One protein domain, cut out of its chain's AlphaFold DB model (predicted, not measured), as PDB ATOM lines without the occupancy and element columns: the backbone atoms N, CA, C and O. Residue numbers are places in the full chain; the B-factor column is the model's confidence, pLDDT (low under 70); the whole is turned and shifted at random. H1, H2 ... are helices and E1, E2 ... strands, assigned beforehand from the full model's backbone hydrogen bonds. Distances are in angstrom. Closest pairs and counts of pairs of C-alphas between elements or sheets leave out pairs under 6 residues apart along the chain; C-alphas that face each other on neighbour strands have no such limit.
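What this domain is: This is residues 9 to 117 of the 149 residues of an uncharacterized protein of Azohydromonas caseinilytica (UniProt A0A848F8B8). A long helix, H3, has two short helices, H1 and H2, packed across its first part, and a second long helix, H4, sticks out as an arm with its residues 101 to 117 standing free. Between the two long helices along the chain comes a small strand hairpin, E1 and E2, near the middle of the whole. The printed part has 109 residues, in the order H1, H2, H3, E1, E2, H4, with an antiparallel sheet E1 - E2, and is mostly helix. It is loose, with a radius of gyration of the C-alphas of 18.9 A, and spans 64 by 29 by 28 A, the arm adding to the length.

Where its parts are: H1, residues 9 to 15, begins at C-alpha 9 (185.897, 227.311, 116.821). H2 is residues 22 to 29. H3, residues 33 to 60, is 40.3 A long. E1 is residues 71 to 74 and E2 84 to 87. H4, residues 90 to 117, is 40.6 A long and ends at C-alpha 117 (188.488, 274.399, 119.189).

How they stand to each other: H1 and H2, a helical hairpin, only just touch, with 3 pairs of C-alphas within 8 A, the closest Gly 10 and Ile 28 at 7.2 A. H2 touches residues 33 to 40 of H3, about perpendicular at 87 degrees; the closest C-alphas, Ala 26 and Ala 36, are 4.8 A apart. H1 touches residues 43 to 47 of H3 at 76 degrees, closest at C-alphas Phe 15 and Leu 43, 6.3 A. In the hairpin E1 and E2, N 71 and O 87 are 3.0 A apart, within hydrogen-bond range. H3 and H4 are apart. Every O i to N i+4 pair is within hydrogen-bond range in H1, H2, H3 and H4.

The domain as a whole: The C-alphas of Pro 32 and Gln 117 are the two farthest apart, 64.4 A. The printed part has no cut and no long link. Residue 117 alone has pLDDT under 70.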
ATOM      1  N   THR A   9     186.313 227.758 118.160       87.62
ATOM      2  CA  THR A   9     185.897 227.311 116.821       87.62
ATOM      3  C   THR A   9     184.814 226.233 116.875       87.62
ATOM      4  O   THR A   9     183.872 226.261 116.091       87.62
ATOM      5  N   GLY A  10     184.909 225.289 117.817       87.50
ATOM      6  CA  GLY A  10     183.907 224.232 117.971       87.50
ATOM      7  C   GLY A  10     182.560 224.787 118.429       87.50
ATOM      8  O   GLY A  10     181.523 224.425 117.881       87.50
ATOM      9  N   ILE A  11     182.588 225.717 119.389       90.12
ATOM     10  CA  ILE A  11     181.389 226.418 119.866       90.12
ATOM     11  C   ILE A  11     180.783 227.260 118.744       90.12
ATOM     12  O   ILE A  11     179.580 227.192 118.528       90.12
ATOM     13  N   TYR A  12     181.610 228.007 118.013       90.12
ATOM     14  CA  TYR A  12     181.193 228.839 116.887       90.12
ATOM     15  C   TYR A  12     180.478 228.018 115.805       90.12
ATOM     16  O   TYR A  12     179.367 228.353 115.396       90.12
ATOM     17  N   ASN A  13     181.066 226.889 115.399       90.50
ATOM     18  CA  ASN A  13     180.475 226.017 114.384       90.50
ATOM     19  C   ASN A  13     179.133 225.433 114.845       90.50
ATOM     20  O   ASN A  13     178.169 225.423 114.084       90.50
ATOM     21  N   LEU A  14     179.047 224.978 116.099       92.44
ATOM     22  CA  LEU A  14     177.798 224.471 116.673       92.44
ATOM     23  C   LEU A  14     176.742 225.575 116.809       92.44
ATOM     24  O   LEU A  14     175.569 225.358 116.510       92.44
ATOM     25  N   PHE A  15     177.150 226.779 117.207       93.88
ATOM     26  CA  PHE A  15     176.262 227.929 117.312       93.88
ATOM     27  C   PHE A  15     175.623 228.268 115.963       93.88
ATOM     28  O   PHE A  15     174.424 228.538 115.922       93.88
ATOM     29  N   HIS A  16     176.362 228.154 114.859       93.19
ATOM     30  CA  HIS A  16     175.841 228.389 113.509       93.19
ATOM     31  C   HIS A  16     175.282 227.140 112.805       93.19
ATOM     32  O   HIS A  16     174.829 227.239 111.666       93.19
ATOM     33  N   ALA A  17     175.238 225.979 113.463       91.88
ATOM     34  CA  ALA A  17     174.655 224.773 112.885       91.88
ATOM     35  C   ALA A  17     173.121 224.868 112.814       91.88
ATOM     36  O   ALA A  17     172.443 224.882 113.844       91.88
ATOM     37  N   ARG A  18     172.556 224.890 111.599       89.25
ATOM     38  CA  ARG A  18     171.099 224.974 111.379       89.25
ATOM     39  C   ARG A  18     170.341 223.805 112.010       89.25
ATOM     40  O   ARG A  18     169.390 224.014 112.754       89.25
ATOM     41  N   ALA A  19     170.805 222.584 111.763       88.81
ATOM     42  CA  ALA A  19     170.266 221.368 112.362       88.81
ATOM     43  C   ALA A  19     171.090 220.983 113.599       88.81
ATOM     44  O   ALA A  19     171.872 220.033 113.575       88.81
ATOM     45  N   LEU A  20     170.974 221.777 114.666       91.62
ATOM     46  CA  LEU A  20     171.625 221.454 115.931       91.62
ATOM     47  C   LEU A  20     170.869 220.301 116.607       91.62
ATOM     48  O   LEU A  20     169.672 220.421 116.856       91.62
ATOM     49  N   THR A  21     171.574 219.219 116.933       93.56
ATOM     50  CA  THR A  21     171.028 218.086 117.692       93.56
ATOM     51  C   THR A  21     172.000 217.644 118.792       93.56
ATOM     52  O   THR A  21     173.206 217.908 118.677       93.56
ATOM     53  N   PRO A  22     171.526 216.966 119.851       91.06
ATOM     54  CA  PRO A  22     172.393 216.418 120.895       91.06
ATOM     55  C   PRO A  22     173.462 215.459 120.351       91.06
ATOM     56  O   PRO A  22     174.603 215.473 120.809       91.06
ATOM     57  N   GLU A  23     173.147 214.679 119.314       91.44
ATOM     58  CA  GLU A  23     174.075 213.738 118.677       91.44
ATOM     59  C   GLU A  23     175.185 214.469 117.919       91.44
ATOM     60  O   GLU A  23     176.349 214.065 117.964       91.44
ATOM     61  N   LEU A  24     174.849 215.574 117.241       90.62
ATOM     62  CA  LEU A  24     175.836 216.424 116.578       90.62
ATOM     63  C   LEU A  24     176.798 217.036 117.599       90.62
ATOM     64  O   LEU A  24     178.012 217.059 117.375       90.62
ATOM     65  N   VAL A  25     176.264 217.490 118.735       89.38
ATOM     66  CA  VAL A  25     177.070 218.002 119.846       89.38
ATOM     67  C   VAL A  25     177.987 216.902 120.381       89.38
ATOM     68  O   VAL A  25     179.192 217.130 120.458       89.38
ATOM     69  N   ALA A  26     177.466 215.696 120.639       90.69
ATOM     70  CA  ALA A  26     178.248 214.551 121.112       90.69
ATOM     71  C   ALA A  26     179.383 214.184 120.145       90.69
ATOM     72  O   ALA A  26     180.520 213.963 120.568       90.69
ATOM     73  N   LYS A  27     179.095 214.176 118.837       89.81
ATOM     74  CA  LYS A  27     180.068 213.892 117.775       89.81
ATOM     75  C   LYS A  27     181.206 214.911 117.755       89.81
ATOM     76  O   LYS A  27     182.367 214.527 117.626       89.81
ATOM     77  N   ILE A  28     180.886 216.200 117.878       87.31
ATOM     78  CA  ILE A  28     181.875 217.283 117.805       87.31
ATOM     79  C   ILE A  28     182.677 217.390 119.108       87.31
ATOM     80  O   ILE A  28     183.895 217.564 119.063       87.31
ATOM     81  N   SER A  29     182.031 217.239 120.267       86.69
ATOM     82  CA  SER A  29     182.702 217.315 121.568       86.69
ATOM     83  C   SER A  29     183.403 216.021 121.978       86.69
ATOM     84  O   SER A  29     184.233 216.056 122.884       86.69
ATOM     85  N   ARG A  30     183.093 214.883 121.335       87.75
ATOM     86  CA  ARG A  30     183.558 213.536 121.726       87.75
ATOM     87  C   ARG A  30     183.277 213.248 123.208       87.75
ATOM     88  O   ARG A  30     184.141 212.765 123.939       87.75
ATOM     89  N   LYS A  31     182.073 213.614 123.663       86.69
ATOM     90  CA  LYS A  31     181.617 213.482 125.057       86.69
ATOM     91  C   LYS A  31     180.449 212.497 125.163       86.69
ATOM     92  O   LYS A  31     179.792 212.248 124.152       86.69
ATOM     93  N   PRO A  32     180.197 211.944 126.364       89.94
ATOM     94  CA  PRO A  32     179.023 211.114 126.603       89.94
ATOM     95  C   PRO A  32     177.717 211.900 126.394       89.94
ATOM     96  O   PRO A  32     177.704 213.135 126.366       89.94
ATOM     97  N   ALA A  33     176.627 211.158 126.181       88.88
ATOM     98  CA  ALA A  33     175.344 211.700 125.735       88.88
ATOM     99  C   ALA A  33     174.712 212.685 126.734       88.88
ATOM    100  O   ALA A  33     174.108 213.669 126.322       88.88
ATOM    101  N   ASP A  34     174.903 212.461 128.032       88.62
ATOM    102  CA  ASP A  34     174.458 213.339 129.117       88.62
ATOM    103  C   ASP A  34     175.100 214.736 129.030       88.62
ATOM    104  O   ASP A  34     174.412 215.759 129.036       88.62
ATOM    105  N   VAL A  35     176.423 214.790 128.854       88.44
ATOM    106  CA  VAL A  35     177.170 216.048 128.704       88.44
ATOM    107  C   VAL A  35     176.829 216.731 127.379       88.44
ATOM    108  O   VAL A  35     176.750 217.960 127.310       88.44
ATOM    109  N   ALA A  36     176.618 215.951 126.316       89.31
ATOM    110  CA  ALA A  36     176.231 216.476 125.013       89.31
ATOM    111  C   ALA A  36     174.826 217.097 125.023       89.31
ATOM    112  O   ALA A  36     174.647 218.185 124.475       89.31
ATOM    113  N   GLN A  37     173.867 216.467 125.707       91.44
ATOM    114  CA  GLN A  37     172.516 216.993 125.911       91.44
ATOM    115  C   GLN A  37     172.548 218.330 126.663       91.44
ATOM    116  O   GLN A  37     172.004 219.329 126.192       91.44
ATOM    117  N   ALA A  38     173.282 218.401 127.776       90.44
ATOM    118  CA  ALA A  38     173.459 219.657 128.505       90.44
ATOM    119  C   ALA A  38     174.170 220.733 127.655       90.44
ATOM    120  O   ALA A  38     173.935 221.933 127.808       90.44
ATOM    121  N   GLY A  39     175.069 220.329 126.753       91.12
ATOM    122  CA  GLY A  39     175.715 221.223 125.792       91.12
ATOM    123  C   GLY A  39     174.765 221.782 124.745       91.12
ATOM    124  O   GLY A  39     174.811 222.979 124.461       91.12
ATOM    125  N   TYR A  40     173.900 220.926 124.213       93.06
ATOM    126  CA  TYR A  40     172.844 221.286 123.279       93.06
ATOM    127  C   TYR A  40     171.920 222.362 123.863       93.06
ATOM    128  O   TYR A  40     171.766 223.429 123.268       93.06
ATOM    129  N   GLU A  41     171.401 222.143 125.071       93.88
ATOM    130  CA  GLU A  41     170.519 223.100 125.753       93.88
ATOM    131  C   GLU A  41     171.210 224.446 125.996       93.88
ATOM    132  O   GLU A  41     170.645 225.508 125.744       93.88
ATOM    133  N   ARG A  42     172.484 224.422 126.406       92.94
ATOM    134  CA  ARG A  42     173.267 225.650 126.600       92.94
ATOM    135  C   ARG A  42     173.537 226.406 125.300       92.94
ATOM    136  O   ARG A  42     173.658 227.626 125.342       92.94
ATOM    137  N   LEU A  43     173.667 225.721 124.164       93.81
ATOM    138  CA  LEU A  43     173.823 226.366 122.857       93.81
ATOM    139  C   LEU A  43     172.527 227.037 122.400       93.81
ATOM    140  O   LEU A  43     172.579 228.131 121.839       93.81
ATOM    141  N   LEU A  44     171.374 226.421 122.670       94.50
ATOM    142  CA  LEU A  44     170.077 227.061 122.446       94.50
ATOM    143  C   LEU A  44     169.912 228.298 123.328       94.50
ATOM    144  O   LEU A  44     169.534 229.359 122.834       94.50
ATOM    145  N   GLU A  45     170.278 228.191 124.604       95.12
ATOM    146  CA  GLU A  45     170.247 229.332 125.515       95.12
ATOM    147  C   GLU A  45     171.208 230.439 125.067       95.12
ATOM    148  O   GLU A  45     170.857 231.616 125.099       95.12
ATOM    149  N   LEU A  46     172.389 230.084 124.556       94.62
ATOM    150  CA  LEU A  46     173.322 231.050 123.982       94.62
ATOM    151  C   LEU A  46     172.709 231.792 122.784       94.62
ATOM    152  O   LEU A  46     172.863 233.008 122.693       94.62
ATOM    153  N   ARG A  47     171.987 231.101 121.888       95.75
ATOM    154  CA  ARG A  47     171.262 231.754 120.780       95.75
ATOM    155  C   ARG A  47     170.189 232.701 121.301       95.75
ATOM    156  O   ARG A  47     170.114 233.835 120.839       95.75
ATOM    157  N   ARG A  48     169.409 232.275 122.295       96.56
ATOM    158  CA  ARG A  48     168.364 233.104 122.911       96.56
ATOM    159  C   ARG A  48     168.945 234.372 123.543       96.56
ATOM    160  O   ARG A  48     168.432 235.465 123.313       96.56
ATOM    161  N   LEU A  49     170.027 234.236 124.308       97.12
ATOM    162  CA  LEU A  49     170.724 235.364 124.929       97.12
ATOM    163  C   LEU A  49     171.344 236.300 123.890       97.12
ATOM    164  O   LEU A  49     171.336 237.507 124.095       97.12
ATOM    165  N   HIS A  50     171.839 235.768 122.772       96.06
ATOM    166  CA  HIS A  50     172.362 236.581 121.677       96.06
ATOM    167  C   HIS A  50     171.270 237.457 121.042       96.06
ATOM    168  O   HIS A  50     171.464 238.658 120.893       96.06
ATOM    169  N   VAL A  51     170.089 236.890 120.771       96.50
ATOM    170  CA  VAL A  51     168.927 237.655 120.278       96.50
ATOM    171  C   VAL A  51     168.514 238.740 121.274       96.50
ATOM    172  O   VAL A  51     168.257 239.883 120.887       96.50
ATOM    173  N   ALA A  52     168.470 238.401 122.565       97.06
ATOM    174  CA  ALA A  52     168.124 239.349 123.620       97.06
ATOM    175  C   ALA A  52     169.147 240.490 123.730       97.06
ATOM    176  O   ALA A  52     168.758 241.643 123.895       97.06
ATOM    177  N   LEU A  53     170.440 240.177 123.599       97.19
ATOM    178  CA  LEU A  53     171.515 241.166 123.593       97.19
ATOM    179  C   LEU A  53     171.363 242.136 122.422       97.19
ATOM    180  O   LEU A  53     171.345 243.344 122.642       97.19
ATOM    181  N   ASP A  54     171.219 241.623 121.201       95.88
ATOM    182  CA  ASP A  54     171.098 242.470 120.013       95.88
ATOM    183  C   ASP A  54     169.846 243.356 120.080       95.88
ATOM    184  O   ASP A  54     169.897 244.534 119.730       95.88
ATOM    185  N   SER A  55     168.738 242.814 120.598       95.88
ATOM    186  CA  SER A  55     167.503 243.575 120.818       95.88
ATOM    187  C   SER A  55     167.702 244.686 121.853       95.88
ATOM    188  O   SER A  55     167.319 245.824 121.608       95.88
ATOM    189  N   ALA A  56     168.371 244.396 122.973       97.12
ATOM    190  CA  ALA A  56     168.669 245.399 123.993       97.12
ATOM    191  C   ALA A  56     169.596 246.508 123.466       97.12
ATOM    192  O   ALA A  56     169.391 247.681 123.772       97.12
ATOM    193  N   VAL A  57     170.593 246.156 122.645       96.25
ATOM    194  CA  VAL A  57     171.477 247.135 121.994       96.25
ATOM    195  C   VAL A  57     170.681 248.005 121.027       96.25
ATOM    196  O   VAL A  57     170.760 249.227 121.117       96.25
ATOM    197  N   ARG A  58     169.882 247.403 120.141       96.06
ATOM    198  CA  ARG A  58     168.989 248.127 119.225       96.06
ATOM    199  C   ARG A  58     168.100 249.113 119.986       96.06
ATOM    200  O   ARG A  58     167.983 250.272 119.587       96.06
ATOM    201  N   ASP A  59     167.507 248.671 121.088       96.00
ATOM    202  CA  ASP A  59     166.597 249.495 121.875       96.00
ATOM    203  C   ASP A  59     167.335 250.648 122.579       96.00
ATOM    204  O   ASP A  59     166.812 251.760 122.648       96.00
ATOM    205  N   ALA A  60     168.578 250.433 123.022       96.88
ATOM    206  CA  ALA A  60     169.422 251.486 123.594       96.88
ATOM    207  C   ALA A  60     169.773 252.593 122.582       96.88
ATOM    208  O   ALA A  60     169.961 253.744 122.974       96.88
ATOM    209  N   TYR A  61     169.823 252.269 121.286       94.94
ATOM    210  CA  TYR A  61     169.954 253.253 120.205       94.94
ATOM    211  C   TYR A  61     168.618 253.909 119.803       94.94
ATOM    212  O   TYR A  61     168.614 254.794 118.950       94.94
ATOM    213  N   GLY A  62     167.488 253.501 120.395       95.56
ATOM    214  CA  GLY A  62     166.162 254.016 120.037       95.56
ATOM    215  C   GLY A  62     165.630 253.478 118.705       95.56
ATOM    216  O   GLY A  62     164.865 254.158 118.029       95.56
ATOM    217  N   TRP A  63     166.071 252.288 118.285       96.44
ATOM    218  CA  TRP A  63     165.725 251.688 116.990       96.44
ATOM    219  C   TRP A  63     164.694 250.566 117.116       96.44
ATOM    220  O   TRP A  63     164.813 249.539 116.456       96.44
ATOM    221  N   GLN A  64     163.686 250.722 117.977       94.19
ATOM    222  CA  GLN A  64     162.665 249.686 118.211       94.19
ATOM    223  C   GLN A  64     161.851 249.343 116.948       94.19
ATOM    224  O   GLN A  64     161.250 248.274 116.877       94.19
ATOM    225  N   ASP A  65     161.846 250.234 115.955       94.50
ATOM    226  CA  ASP A  65     161.216 250.064 114.645       94.50
ATOM    227  C   ASP A  65     161.963 249.079 113.726       94.50
ATOM    228  O   ASP A  65     161.405 248.600 112.739       94.50
ATOM    229  N   LEU A  66     163.222 248.764 114.042       93.62
ATOM    230  CA  LEU A  66     164.038 247.824 113.287       93.62
ATOM    231  C   LEU A  66     163.763 246.386 113.741       93.62
ATOM    232  O   LEU A  66     164.209 245.952 114.808       93.62
ATOM    233  N   ASP A  67     163.099 245.601 112.899       93.75
ATOM    234  CA  ASP A  67     163.049 244.152 113.090       93.75
ATOM    235  C   ASP A  67     164.389 243.520 112.693       93.75
ATOM    236  O   ASP A  67     164.818 243.610 111.543       93.75
ATOM    237  N   LEU A  68     165.061 242.884 113.656       93.06
ATOM    238  CA  LEU A  68     166.334 242.204 113.426       93.06
ATOM    239  C   LEU A  68     166.139 240.871 112.695       93.06
ATOM    240  O   LEU A  68     167.014 240.483 111.919       93.06
ATOM    241  N   GLY A  69     165.000 240.199 112.903       93.81
ATOM    242  CA  GLY A  69     164.652 238.933 112.258       93.81
ATOM    243  C   GLY A  69     165.775 237.897 112.300       93.81
ATOM    244  O   GLY A  69     166.270 237.518 111.244       93.81
ATOM    245  N   HIS A  70     166.233 237.491 113.492       94.69
ATOM    246  CA  HIS A  70     167.309 236.501 113.636       94.69
ATOM    247  C   HIS A  70     166.911 235.133 113.080       94.69
ATOM    248  O   HIS A  70     165.971 234.506 113.563       94.69
ATOM    249  N   ASP A  71     167.683 234.641 112.118       94.06
ATOM    250  CA  ASP A  71     167.528 233.313 111.528       94.06
ATOM    251  C   ASP A  71     168.855 232.882 110.871       94.06
ATOM    252  O   ASP A  71     169.908 233.502 111.040       94.06
ATOM    253  N   PHE A  72     168.840 231.781 110.134       93.75
ATOM    254  CA  PHE A  72     169.960 231.301 109.348       93.75
ATOM    255  C   PHE A  72     169.970 231.964 107.975       93.75
ATOM    256  O   PHE A  72     169.232 231.566 107.076       93.75
ATOM    257  N   PHE A  73     170.868 232.930 107.800       92.31
ATOM    258  CA  PHE A  73     171.060 233.623 106.530       92.31
ATOM    259  C   PHE A  73     172.406 233.300 105.908       92.31
ATOM    260  O   PHE A  73     173.383 232.963 106.583       92.31
ATOM    261  N   GLU A  74     172.447 233.429 104.592       88.44
ATOM    262  CA  GLU A  74     173.669 233.312 103.821       88.44
ATOM    263  C   GLU A  74     174.481 234.604 103.907       88.44
ATOM    264  O   GLU A  74     173.977 235.706 103.696       88.44
ATOM    265  N   VAL A  75     175.759 234.461 104.232       85.94
ATOM    266  CA  VAL A  75     176.717 235.553 104.333       85.94
ATOM    267  C   VAL A  75     177.630 235.504 103.115       85.94
ATOM    268  O   VAL A  75     178.543 234.691 103.057       85.94
ATOM    269  N   GLU A  76     177.393 236.393 102.152       79.94
ATOM    270  CA  GLU A  76     178.081 236.440 100.847       79.94
ATOM    271  C   GLU A  76     179.614 236.515 100.933       79.94
ATOM    272  O   GLU A  76     180.306 236.095 100.013       79.94
ATOM    273  N   THR A  77     180.161 237.002 102.048       78.50
ATOM    274  CA  THR A  77     181.611 237.105 102.262       78.50
ATOM    275  C   THR A  77     182.285 235.766 102.579       78.50
ATOM    276  O   THR A  77     183.506 235.724 102.722       78.50
ATOM    277  N   LEU A  78     181.518 234.682 102.747       83.00
ATOM    278  CA  LEU A  78     182.026 233.343 103.043       83.00
ATOM    279  C   LEU A  78     181.939 232.417 101.817       83.00
ATOM    280  O   LEU A  78     181.030 232.561 100.997       83.00
ATOM    281  N   PRO A  79     182.839 231.419 101.711       81.62
ATOM    282  CA  PRO A  79     182.756 230.394 100.674       81.62
ATOM    283  C   PRO A  79     181.402 229.673 100.694       81.62
ATOM    284  O   PRO A  79     180.862 229.401 101.767       81.62
ATOM    285  N   GLU A  80     180.894 229.282  99.523       75.19
ATOM    286  CA  GLU A  80     179.571 228.647  99.354       75.19
ATOM    287  C   GLU A  80     179.335 227.457 100.296       75.19
ATOM    288  O   GLU A  80     178.235 227.265 100.807       75.19
ATOM    289  N   LYS A  81     180.394 226.695 100.589       73.06
ATOM    290  CA  LYS A  81     180.352 225.518 101.466       73.06
ATOM    291  C   LYS A  81     179.972 225.831 102.923       73.06
ATOM    292  O   LYS A  81     179.507 224.932 103.616       73.06
ATOM    293  N   ASP A  82     180.189 227.058 103.397       78.19
ATOM    294  CA  ASP A  82     179.993 227.454 104.802       78.19
ATOM    295  C   ASP A  82     179.286 228.817 104.929       78.19
ATOM    296  O   ASP A  82     179.517 229.597 105.856       78.19
ATOM    297  N   ARG A  83     178.428 229.124 103.949       86.56
ATOM    298  CA  ARG A  83     177.815 230.445 103.795       86.56
ATOM    299  C   ARG A  83     176.713 230.731 104.813       86.56
ATOM    300  O   ARG A  83     176.414 231.890 105.072       86.56
ATOM    301  N   VAL A  84     176.100 229.700 105.394       88.81
ATOM    302  CA  VAL A  84     174.923 229.841 106.261       88.81
ATOM    303  C   VAL A  84     175.335 230.086 107.713       88.81
ATOM    304  O   VAL A  84     176.057 229.291 108.317       88.81
ATOM    305  N   ARG A  85     174.837 231.178 108.299       92.88
ATOM    306  CA  ARG A  85     175.110 231.578 109.683       92.88
ATOM    307  C   ARG A  85     173.832 232.015 110.383       92.88
ATOM    308  O   ARG A  85     173.026 232.734 109.807       92.88
ATOM    309  N   PHE A  86     173.689 231.632 111.651       93.69
ATOM    310  CA  PHE A  86     172.708 232.254 112.546       93.69
ATOM    311  C   PHE A  86     173.063 233.734 112.759       93.69
ATOM    312  O   PHE A  86     174.107 234.030 113.346       93.69
ATOM    313  N   THR A  87     172.257 234.643 112.217       94.12
ATOM    314  CA  THR A  87     172.503 236.091 112.211       94.12
ATOM    315  C   THR A  87     171.198 236.864 111.970       94.12
ATOM    316  O   THR A  87     170.139 236.272 111.799       94.12
ATOM    317  N   ILE A  88     171.260 238.194 111.987       94.31
ATOM    318  CA  ILE A  88     170.129 239.071 111.656       94.31
ATOM    319  C   ILE A  88     169.834 239.055 110.154       94.31
ATOM    320  O   ILE A  88     170.726 238.784 109.341       94.31
ATOM    321  N   SER A  89     168.610 239.415 109.780       95.00
ATOM    322  CA  SER A  89     168.200 239.470 108.379       95.00
ATOM    323  C   SER A  89     169.115 240.383 107.539       95.00
ATOM    324  O   SER A  89     169.593 241.417 108.024       95.00
ATOM    325  N   PRO A  90     169.374 240.056 106.256       92.31
ATOM    326  CA  PRO A  90     170.197 240.897 105.384       92.31
ATOM    327  C   PRO A  90     169.641 242.319 105.237       92.31
ATOM    328  O   PRO A  90     170.393 243.288 105.127       92.31
ATOM    329  N   THR A  91     168.315 242.460 105.267       93.00
ATOM    330  CA  THR A  91     167.615 243.747 105.286       93.00
ATOM    331  C   THR A  91     167.924 244.530 106.556       93.00
ATOM    332  O   THR A  91     168.357 245.678 106.446       93.00
ATOM    333  N   ALA A  92     167.804 243.904 107.731       93.81
ATOM    334  CA  ALA A  92     168.123 244.544 109.004       93.81
ATOM    335  C   ALA A  92     169.598 244.931 109.103       93.81
ATOM    336  O   ALA A  92     169.920 246.026 109.551       93.81
ATOM    337  N   ARG A  93     170.503 244.072 108.619       93.62
ATOM    338  CA  ARG A  93     171.940 244.361 108.571       93.62
ATOM    339  C   ARG A  93     172.236 245.615 107.752       93.62
ATOM    340  O   ARG A  93     173.005 246.460 108.200       93.62
ATOM    341  N   ARG A  94     171.638 245.751 106.563       93.88
ATOM    342  CA  ARG A  94     171.814 246.944 105.715       93.88
ATOM    343  C   ARG A  94     171.270 248.203 106.381       93.88
ATOM    344  O   ARG A  94     171.932 249.235 106.348       93.88
ATOM    345  N   GLU A  95     170.091 248.113 106.992       94.88
ATOM    346  CA  GLU A  95     169.484 249.222 107.732       94.88
ATOM    347  C   GLU A  95     170.372 249.673 108.898       94.88
ATOM    348  O   GLU A  95     170.709 250.850 109.010       94.88
ATOM    349  N   LEU A  96     170.833 248.718 109.705       94.38
ATOM    350  CA  LEU A  96     171.709 248.954 110.846       94.38
ATOM    351  C   LEU A  96     173.022 249.618 110.414       94.38
ATOM    352  O   LEU A  96     173.426 250.618 111.007       94.38
ATOM    353  N   LEU A  97     173.664 249.116 109.352       94.50
ATOM    354  CA  LEU A  97     174.883 249.723 108.809       94.50
ATOM    355  C   LEU A  97     174.649 251.158 108.330       94.50
ATOM    356  O   LEU A  97     175.496 252.017 108.567       94.50
ATOM    357  N   ARG A  98     173.500 251.445 107.709       96.00
ATOM    358  CA  ARG A  98     173.161 252.809 107.286       96.00
ATOM    359  C   ARG A  98     173.008 253.746 108.483       96.00
ATOM    360  O   ARG A  98     173.580 254.831 108.471       96.00
ATOM    361  N   ARG A  99     172.274 253.332 109.523       96.00
ATOM    362  CA  ARG A  99     172.081 254.146 110.738       96.00
ATOM    363  C   ARG A  99     173.404 254.394 111.462       96.00
ATOM    364  O   ARG A  99     173.684 255.522 111.858       96.00
ATOM    365  N   LEU A 100     174.248 253.365 111.575       95.44
ATOM    366  CA  LEU A 100     175.589 253.504 112.146       95.44
ATOM    367  C   LEU A 100     176.477 254.445 111.331       95.44
ATOM    368  O   LEU A 100     177.226 255.217 111.922       95.44
ATOM    369  N   LEU A 101     176.394 254.404 110.000       96.06
ATOM    370  CA  LEU A 101     177.160 255.297 109.136       96.06
ATOM    371  C   LEU A 101     176.773 256.764 109.363       96.06
ATOM    372  O   LEU A 101     177.657 257.601 109.523       96.06
ATOM    373  N   VAL A 102     175.473 257.062 109.448       95.00
ATOM    374  CA  VAL A 102     174.975 258.415 109.754       95.00
ATOM    375  C   VAL A 102     175.501 258.895 111.110       95.00
ATOM    376  O   VAL A 102     176.134 259.947 111.176       95.00
ATOM    377  N   LEU A 103     175.348 258.088 112.165       94.19
ATOM    378  CA  LEU A 103     175.856 258.426 113.501       94.19
ATOM    379  C   LEU A 103     177.376 258.629 113.524       94.19
ATOM    380  O   LEU A 103     177.887 259.461 114.273       94.19
ATOM    381  N   ASN A 104     178.114 257.851 112.731       95.44
ATOM    382  CA  ASN A 104     179.560 257.987 112.633       95.44
ATOM    383  C   ASN A 104     179.947 259.323 111.983       95.44
ATOM    384  O   ASN A 104     180.807 260.024 112.504       95.44
ATOM    385  N   HIS A 105     179.267 259.724 110.904       94.50
ATOM    386  CA  HIS A 105     179.488 261.036 110.293       94.50
ATOM    387  C   HIS A 105     179.180 262.186 111.257       94.50
ATOM    388  O   HIS A 105     179.994 263.095 111.386       94.50
ATOM    389  N   GLU A 106     178.062 262.127 111.986       93.62
ATOM    390  CA  GLU A 106     177.707 263.145 112.985       93.62
ATOM    391  C   GLU A 106     178.779 263.281 114.078       93.62
ATOM    392  O   GLU A 106     179.198 264.392 114.414       93.62
ATOM    393  N   ARG A 107     179.271 262.150 114.602       92.94
ATOM    394  CA  ARG A 107     180.355 262.135 115.595       92.94
ATOM    395  C   ARG A 107     181.660 262.666 115.021       92.94
ATOM    396  O   ARG A 107     182.305 263.477 115.675       92.94
ATOM    397  N   ALA A 108     182.021 262.273 113.802       92.50
ATOM    398  CA  ALA A 108     183.236 262.740 113.147       92.50
ATOM    399  C   ALA A 108     183.218 264.262 112.922       92.50
ATOM    400  O   ALA A 108     184.232 264.924 113.133       92.50
ATOM    401  N   GLU A 109     182.080 264.844 112.533       91.81
ATOM    402  CA  GLU A 109     181.948 266.302 112.412       91.81
ATOM    403  C   GLU A 109     182.041 266.999 113.779       91.81
ATOM    404  O   GLU A 109     182.759 267.992 113.919       91.81
ATOM    405  N   ALA A 110     181.404 266.449 114.818       89.31
ATOM    406  CA  ALA A 110     181.531 266.971 116.179       89.31
ATOM    407  C   ALA A 110     182.983 266.913 116.693       89.31
ATOM    408  O   ALA A 110     183.475 267.881 117.277       89.31
ATOM    409  N   GLU A 111     183.693 265.814 116.435       89.88
ATOM    410  CA  GLU A 111     185.104 265.641 116.787       89.88
ATOM    411  C   GLU A 111     186.009 266.607 116.017       89.88
ATOM    412  O   GLU A 111     186.899 267.209 116.618       89.88
ATOM    413  N   LYS A 112     185.769 266.838 114.718       87.56
ATOM    414  CA  LYS A 112     186.507 267.843 113.928       87.56
ATOM    415  C   LYS A 112     186.329 269.249 114.494       87.56
ATOM    416  O   LYS A 112     187.308 269.989 114.611       87.56
ATOM    417  N   LEU A 113     185.105 269.616 114.871       82.31
ATOM    418  CA  LEU A 113     184.813 270.913 115.485       82.31
ATOM    419  C   LEU A 113     185.506 271.056 116.847       82.31
ATOM    420  O   LEU A 113     186.105 272.095 117.121       82.31
ATOM    421  N   GLN A 114     185.492 270.008 117.675       78.69
ATOM    422  CA  GLN A 114     186.197 269.994 118.961       78.69
ATOM    423  C   GLN A 114     187.721 270.043 118.788       78.69
ATOM    424  O   GLN A 114     188.394 270.787 119.499       78.69
ATOM    425  N   ALA A 115     188.277 269.328 117.810       77.75
ATOM    426  CA  ALA A 115     189.701 269.369 117.482       77.75
ATOM    427  C   ALA A 115     190.137 270.747 116.951       77.75
ATOM    428  O   ALA A 115     191.249 271.190 117.234       77.75
ATOM    429  N   ALA A 116     189.260 271.454 116.229       70.06
ATOM    430  CA  ALA A 116     189.498 272.829 115.790       70.06
ATOM    431  C   ALA A 116     189.418 273.854 116.941       70.06
ATOM    432  O   ALA A 116     190.068 274.899 116.874       70.06
ATOM    433  N   GLN A 117     188.644 273.560 117.992       64.81
ATOM    434  CA  GLN A 117     188.488 274.399 119.189       64.81
ATOM    435  C   GLN A 117     189.496 274.078 120.301       64.81
ATOM    436  O   GLN A 117     189.670 274.882 121.220       64.81
TER     437      GLN A 117